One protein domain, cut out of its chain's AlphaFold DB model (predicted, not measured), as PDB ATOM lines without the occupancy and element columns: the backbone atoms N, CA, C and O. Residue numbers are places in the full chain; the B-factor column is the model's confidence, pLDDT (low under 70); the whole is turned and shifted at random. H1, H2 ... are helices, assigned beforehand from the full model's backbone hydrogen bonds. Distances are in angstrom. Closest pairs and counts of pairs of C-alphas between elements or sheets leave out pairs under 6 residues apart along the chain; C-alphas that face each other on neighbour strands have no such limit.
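This is residues 108 to 156 of the 156 residues of an uncharacterized protein of Chloroflexia bacterium (UniProt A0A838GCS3). Three helices make a small cluster: the two longer ones, H1 and H3, cross near their middles, and the short H2 folds back along part of H1 as a helical hairpin. The helix centres make a triangle, with H1 touching both others. The printed part has 49 residues with three named helices, H1, H2 and H3 in that order, and no named strand; its class is all helix. It is compact, with a radius of gyration of the C-alphas of 9.8 A, and spans 32 by 22 by 14 A.

H1, residues 109 to 120, touches H2, residues 126 to 132, with residues 114 to 118 alone. Their closest C-alphas, those of Leu 117 and Phe 128, are 6.1 A apart. The two form a hairpin, running opposite ways at a shallow tilt of 21 degrees. H1 also touches H3, residues 140 to 154, where the closest C-alphas, those of Leu 115 and Ala 146, are 4.8 A apart. H1 and H3 run the same way at a steep tilt of 49 degrees. H2 and H3 are only just apart, their closest C-alphas being 8.4 A from each other. In H1 and H2 every O i to N i+4 pair is within hydrogen-bond range; in H3, 10 of 11 are.

H1 begins at C-alpha 109, (19.495, 33.480, 114.186), and is 16.5 A long from first to last C-alpha. H2 measures 9.9 A in the same way, beginning at C-alpha 126, (31.427, 19.174, 101.931). H3, the longest, measures 20.9 A and ends at C-alpha 154, (21.958, 11.890, 116.990).

The two C-alphas farthest apart, those of Gln 136 and Arg 156, are 32.4 A from each other. The printed part has no cut. The link from H1 to H2 is tight, and that from H2 to H3 is short. The mean pLDDT of the printed part is 93.7; residues 155 to 156 are under 70.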
ATOM      1  N   SER A 108      20.880  32.013 118.678       95.06
ATOM      2  CA  SER A 108      20.789  33.145 117.769       95.06
ATOM      3  C   SER A 108      20.279  32.708 116.391       95.06
ATOM      4  O   SER A 108      20.258  31.531 116.018       95.06
ATOM      5  N   ARG A 109      19.893  33.695 115.580       94.12
ATOM      6  CA  ARG A 109      19.495  33.480 114.186       94.12
ATOM      7  C   ARG A 109      20.530  32.672 113.389       94.12
ATOM      8  O   ARG A 109      20.130  31.838 112.577       94.12
ATOM      9  N   MET A 110      21.824  32.947 113.579       95.44
ATOM     10  CA  MET A 110      22.895  32.301 112.812       95.44
ATOM     11  C   MET A 110      23.191  30.894 113.311       95.44
ATOM     12  O   MET A 110      23.316  29.992 112.489       95.44
ATOM     13  N   GLU A 111      23.161  30.663 114.620       96.62
ATOM     14  CA  GLU A 111      23.323  29.312 115.176       96.62
ATOM     15  C   GLU A 111      22.155  28.406 114.763       96.62
ATOM     16  O   GLU A 111      22.359  27.278 114.322       96.62
ATOM     17  N   PHE A 112      20.921  28.924 114.780       95.31
ATOM     18  CA  PHE A 112      19.763  28.182 114.276       95.31
ATOM     19  C   PHE A 112      19.857  27.911 112.764       95.31
ATOM     20  O   PHE A 112      19.430  26.861 112.279       95.31
ATOM     21  N   ARG A 113      20.419  28.851 111.989       95.62
ATOM     22  CA  ARG A 113      20.665  28.661 110.551       95.62
ATOM     23  C   ARG A 113      21.701  27.565 110.309       95.62
ATOM     24  O   ARG A 113      21.444  26.702 109.475       95.62
ATOM     25  N   ALA A 114      22.809  27.571 111.046       97.12
ATOM     26  CA  ALA A 114      23.831  26.533 110.976       97.12
ATOM     27  C   ALA A 114      23.262  25.153 111.348       97.12
ATOM     28  O   ALA A 114      23.476  24.193 110.612       97.12
ATOM     29  N   LEU A 115      22.440  25.065 112.402       96.50
ATOM     30  CA  LEU A 115      21.771  23.818 112.794       96.50
ATOM     31  C   LEU A 115      20.884  23.263 111.669       96.50
ATOM     32  O   LEU A 115      20.907  22.067 111.389       96.50
ATOM     33  N   ARG A 116      20.128  24.124 110.975       95.50
ATOM     34  CA  ARG A 116      19.339  23.700 109.806       95.50
ATOM     35  C   ARG A 116      20.201  23.148 108.681       95.50
ATOM     36  O   ARG A 116      19.790  22.166 108.077       95.50
ATOM     37  N   LEU A 117      21.341  23.778 108.393       96.62
ATOM     38  CA  LEU A 117      22.257  23.313 107.350       96.62
ATOM     39  C   LEU A 117      22.877  21.963 107.728       96.62
ATOM     40  O   LEU A 117      22.954  21.081 106.878       96.62
ATOM     41  N   LEU A 118      23.235  21.756 109.001       96.69
ATOM     42  CA  LEU A 118      23.671  20.444 109.492       96.69
ATOM     43  C   LEU A 118      22.583  19.383 109.283       96.69
ATOM     44  O   LEU A 118      22.875  18.308 108.774       96.69
ATOM     45  N   ILE A 119      21.325  19.693 109.607       94.81
ATOM     46  CA  ILE A 119      20.192  18.779 109.381       94.81
ATOM     47  C   ILE A 119      19.978  18.512 107.884       94.81
ATOM     48  O   ILE A 119      19.743  17.376 107.492       94.81
ATOM     49  N   GLU A 120      20.055  19.541 107.041       95.75
ATOM     50  CA  GLU A 120      19.877  19.436 105.586       95.75
ATOM     51  C   GLU A 120      20.936  18.547 104.927       95.75
ATOM     52  O   GLU A 120      20.620  17.756 104.041       95.75
ATOM     53  N   HIS A 121      22.179  18.652 105.391       96.50
ATOM     54  CA  HIS A 121      23.324  17.931 104.846       96.50
ATOM     55  C   HIS A 121      23.700  16.669 105.634       96.50
ATOM     56  O   HIS A 121      24.717  16.049 105.326       96.50
ATOM     57  N   ASN A 122      22.890  16.276 106.623       94.12
ATOM     58  CA  ASN A 122      23.149  15.156 107.532       94.12
ATOM     59  C   ASN A 122      24.526  15.229 108.232       94.12
ATOM     60  O   ASN A 122      25.181  14.211 108.449       94.12
ATOM     61  N   GLY A 123      24.957  16.434 108.612       95.31
ATOM     62  CA  GLY A 123      26.195  16.696 109.349       95.31
ATOM     63  C   GLY A 123      27.216  17.557 108.596       95.31
ATOM     64  O   GLY A 123      26.878  18.172 107.580       95.31
ATOM     65  N   PRO A 124      28.462  17.632 109.109       95.88
ATOM     66  CA  PRO A 124      29.531  18.473 108.567       95.88
ATOM     67  C   PRO A 124      30.143  17.835 107.311       95.88
ATOM     68  O   PRO A 124      31.227  17.258 107.330       95.88
ATOM     69  N   THR A 125      29.390  17.866 106.217       96.75
ATOM     70  CA  THR A 125      29.822  17.369 104.905       96.75
ATOM     71  C   THR A 125      30.392  18.500 104.049       96.75
ATOM     72  O   THR A 125      30.173  19.675 104.325       96.75
ATOM     73  N   LEU A 126      31.013  18.163 102.913       96.88
ATOM     74  CA  LEU A 126      31.427  19.174 101.931       96.88
ATOM     75  C   LEU A 126      30.256  20.075 101.484       96.88
ATOM     76  O   LEU A 126      30.439  21.264 101.240       96.88
ATOM     77  N   GLY A 127      29.042  19.520 101.386       96.31
ATOM     78  CA  GLY A 127      27.843  20.298 101.065       96.31
ATOM     79  C   GLY A 127      27.516  21.331 102.145       96.31
ATOM     80  O   GLY A 127      27.208  22.476 101.810       96.31
ATOM     81  N   PHE A 128      27.658  20.946 103.417       97.31
ATOM     82  CA  PHE A 128      27.528  21.854 104.554       97.31
ATOM     83  C   PHE A 128      28.567  22.976 104.487       97.31
ATOM     84  O   PHE A 128      28.175  24.140 104.532       97.31
ATOM     85  N   ASP A 129      29.842  22.648 104.264       96.44
ATOM     86  CA  ASP A 129      30.925  23.640 104.190       96.44
ATOM     87  C   ASP A 129      30.691  24.662 103.066       96.44
ATOM     88  O   ASP A 129      30.843  25.875 103.244       96.44
ATOM     89  N   VAL A 130      30.272  24.188 101.887       96.94
ATOM     90  CA  VAL A 130      29.932  25.058 100.752       96.94
ATOM     91  C   VAL A 130      28.741  25.958 101.083       96.94
ATOM     92  O   VAL A 130      28.732  27.126 100.684       96.94
ATOM     93  N   ALA A 131      27.737  25.448 101.799       95.62
ATOM     94  CA  ALA A 131      26.573  26.228 102.198       95.62
ATOM     95  C   ALA A 131      26.928  27.294 103.246       95.62
ATOM     96  O   ALA A 131      26.549  28.454 103.079       95.62
ATOM     97  N   THR A 132      27.695  26.946 104.282       95.75
ATOM     98  CA  THR A 132      28.114  27.883 105.336       95.75
ATOM     99  C   THR A 132      29.031  28.978 104.813       95.75
ATOM    100  O   THR A 132      28.873  30.128 105.210       95.75
ATOM    101  N   ASN A 133      29.914  28.671 103.858       94.69
ATOM    102  CA  ASN A 133      30.799  29.667 103.239       94.69
ATOM    103  C   ASN A 133      30.051  30.745 102.434       94.69
ATOM    104  O   ASN A 133      30.609  31.802 102.148       94.69
ATOM    105  N   ARG A 134      28.791  30.496 102.052       94.12
ATOM    106  CA  ARG A 134      27.933  31.479 101.367       94.12
ATOM    107  C   ARG A 134      27.140  32.358 102.336       94.12
ATOM    108  O   ARG A 134      26.567  33.359 101.910       94.12
ATOM    109  N   GLU A 135      27.074  31.989 103.612       93.69
ATOM    110  CA  GLU A 135      26.315  32.707 104.632       93.69
ATOM    111  C   GLU A 135      27.173  33.814 105.256       93.69
ATOM    112  O   GLU A 135      28.263  33.583 105.779       93.69
ATOM    113  N   GLN A 136      26.665  35.046 105.242       91.31
ATOM    114  CA  GLN A 136      27.328  36.153 105.929       91.31
ATOM    115  C   GLN A 136      27.252  35.955 107.448       91.31
ATOM    116  O   GLN A 136      26.191  35.630 107.979       91.31
ATOM    117  N   ASN A 137      28.351  36.242 108.152       92.12
ATOM    118  CA  ASN A 137      28.475  36.103 109.612       92.12
ATOM    119  C   ASN A 137      28.387  34.656 110.131       92.12
ATOM    120  O   ASN A 137      28.090  34.436 111.306       92.12
ATOM    121  N   MET A 138      28.653  33.670 109.274       96.12
ATOM    122  CA  MET A 138      28.811  32.277 109.680       96.12
ATOM    123  C   MET A 138      30.232  32.051 110.211       96.12
ATOM    124  O   MET A 138      31.148  31.753 109.448       96.12
ATOM    125  N   THR A 139      30.436  32.262 111.512       96.81
ATOM    126  CA  THR A 139      31.753  32.104 112.151       96.81
ATOM    127  C   THR A 139      31.976  30.671 112.653       96.81
ATOM    128  O   THR A 139      31.007  29.923 112.837       96.81
ATOM    129  N   PRO A 140      33.230  30.265 112.928       96.69
ATOM    130  CA  PRO A 140      33.516  28.966 113.538       96.69
ATOM    131  C   PRO A 140      32.776  28.737 114.865       96.69
ATOM    132  O   PRO A 140      32.352  27.619 115.146       96.69
ATOM    133  N   GLU A 141      32.563  29.785 115.663       96.94
ATOM    134  CA  GLU A 141      31.832  29.718 116.934       96.94
ATOM    135  C   GLU A 141      30.350  29.396 116.713       96.94
ATOM    136  O   GLU A 141      29.798  28.549 117.414       96.94
ATOM    137  N   VAL A 142      29.729  30.011 115.699       97.06
ATOM    138  CA  VAL A 142      28.340  29.735 115.301       97.06
ATOM    139  C   VAL A 142      28.182  28.280 114.862       97.06
ATOM    140  O   VAL A 142      27.243  27.599 115.284       97.06
ATOM    141  N   ILE A 143      29.106  27.792 114.029       97.25
ATOM    142  CA  ILE A 143      29.107  26.400 113.563       97.25
ATOM    143  C   ILE A 143      29.285  25.457 114.752       97.25
ATOM    144  O   ILE A 143      28.513  24.511 114.899       97.25
ATOM    145  N   LYS A 144      30.245  25.737 115.639       97.50
ATOM    146  CA  LYS A 144      30.512  24.922 116.829       97.50
ATOM    147  C   LYS A 144      29.292  24.830 117.745       97.50
ATOM    148  O   LYS A 144      28.943  23.732 118.172       97.50
ATOM    149  N   ALA A 145      28.624  25.949 118.019       96.31
ATOM    150  CA  ALA A 145      27.404  25.961 118.820       96.31
ATOM    151  C   ALA A 145      26.307  25.090 118.185       96.31
ATOM    152  O   ALA A 145      25.695  24.273 118.869       96.31
ATOM    153  N   ALA A 146      26.104  25.199 116.870       96.31
ATOM    154  CA  ALA A 146      25.132  24.379 116.157       96.31
ATOM    155  C   ALA A 146      25.495  22.885 116.125       96.31
ATOM    156  O   ALA A 146      24.602  22.052 116.266       96.31
ATOM    157  N   MET A 147      26.778  22.538 115.976       96.94
ATOM    158  CA  MET A 147      27.246  21.147 116.013       96.94
ATOM    159  C   MET A 147      26.974  20.495 117.363       96.94
ATOM    160  O   MET A 147      26.452  19.386 117.385       96.94
ATOM    161  N   ASN A 148      27.247  21.188 118.473       95.44
ATOM    162  CA  ASN A 148      26.960  20.658 119.809       95.44
ATOM    163  C   ASN A 148      25.487  20.249 119.940       95.44
ATOM    164  O   ASN A 148      25.180  19.182 120.454       95.44
ATOM    165  N   ILE A 149      24.573  21.073 119.419       94.69
ATOM    166  CA  ILE A 149      23.135  20.774 119.439       94.69
ATOM    167  C   ILE A 149      22.768  19.669 118.447       94.69
ATOM    168  O   ILE A 149      21.887  18.859 118.718       94.69
ATOM    169  N   PHE A 150      23.434  19.611 117.298       95.12
ATOM    170  CA  PHE A 150      23.207  18.561 116.313       95.12
ATOM    171  C   PHE A 150      23.627  17.175 116.816       95.12
ATOM    172  O   PHE A 150      22.938  16.203 116.516       95.12
ATOM    173  N   GLU A 151      24.697  17.066 117.606       94.00
ATOM    174  CA  GLU A 151      25.100  15.788 118.207       94.00
ATOM    175  C   GLU A 151      24.067  15.284 119.226       94.00
ATOM    176  O   GLU A 151      23.678  14.122 119.154       94.00
ATOM    177  N   LEU A 152      23.483  16.167 120.049       91.69
ATOM    178  CA  LEU A 152      22.389  15.803 120.971       91.69
ATOM    179  C   LEU A 152      21.157  15.230 120.251       91.69
ATOM    180  O   LEU A 152      20.364  14.495 120.833       91.69
ATOM    181  N   ARG A 153      20.977  15.551 118.965       87.00
ATOM    182  CA  ARG A 153      19.916  14.973 118.131       87.00
ATOM    183  C   ARG A 153      20.223  13.536 117.694       87.00
ATOM    184  O   ARG A 153      19.285  12.786 117.430       87.00
ATOM    185  N   LYS A 154      21.502  13.179 117.540       77.00
ATOM    186  CA  LYS A 154      21.958  11.890 116.990       77.00
ATOM    187  C   LYS A 154      22.047  10.766 118.009       77.00
ATOM    188  O   LYS A 154      22.081   9.618 117.588       77.00
ATOM    189  N   GLU A 155      22.139  11.067 119.300       66.44
ATOM    190  CA  GLU A 155      22.328  10.077 120.373       66.44
ATOM    191  C   GLU A 155      21.077   9.196 120.630       66.44
ATOM    192  O   GLU A 155      20.768   8.847 121.767       66.44
ATOM    193  N   ARG A 156      20.336   8.825 119.577       56.00
ATOM    194  CA  ARG A 156      19.133   7.983 119.618       56.00
ATOM    195  C   ARG A 156      19.140   6.918 118.530       56.00
ATOM    196  O   ARG A 156      19.346   7.283 117.352       56.00
TER     197      ARG A 156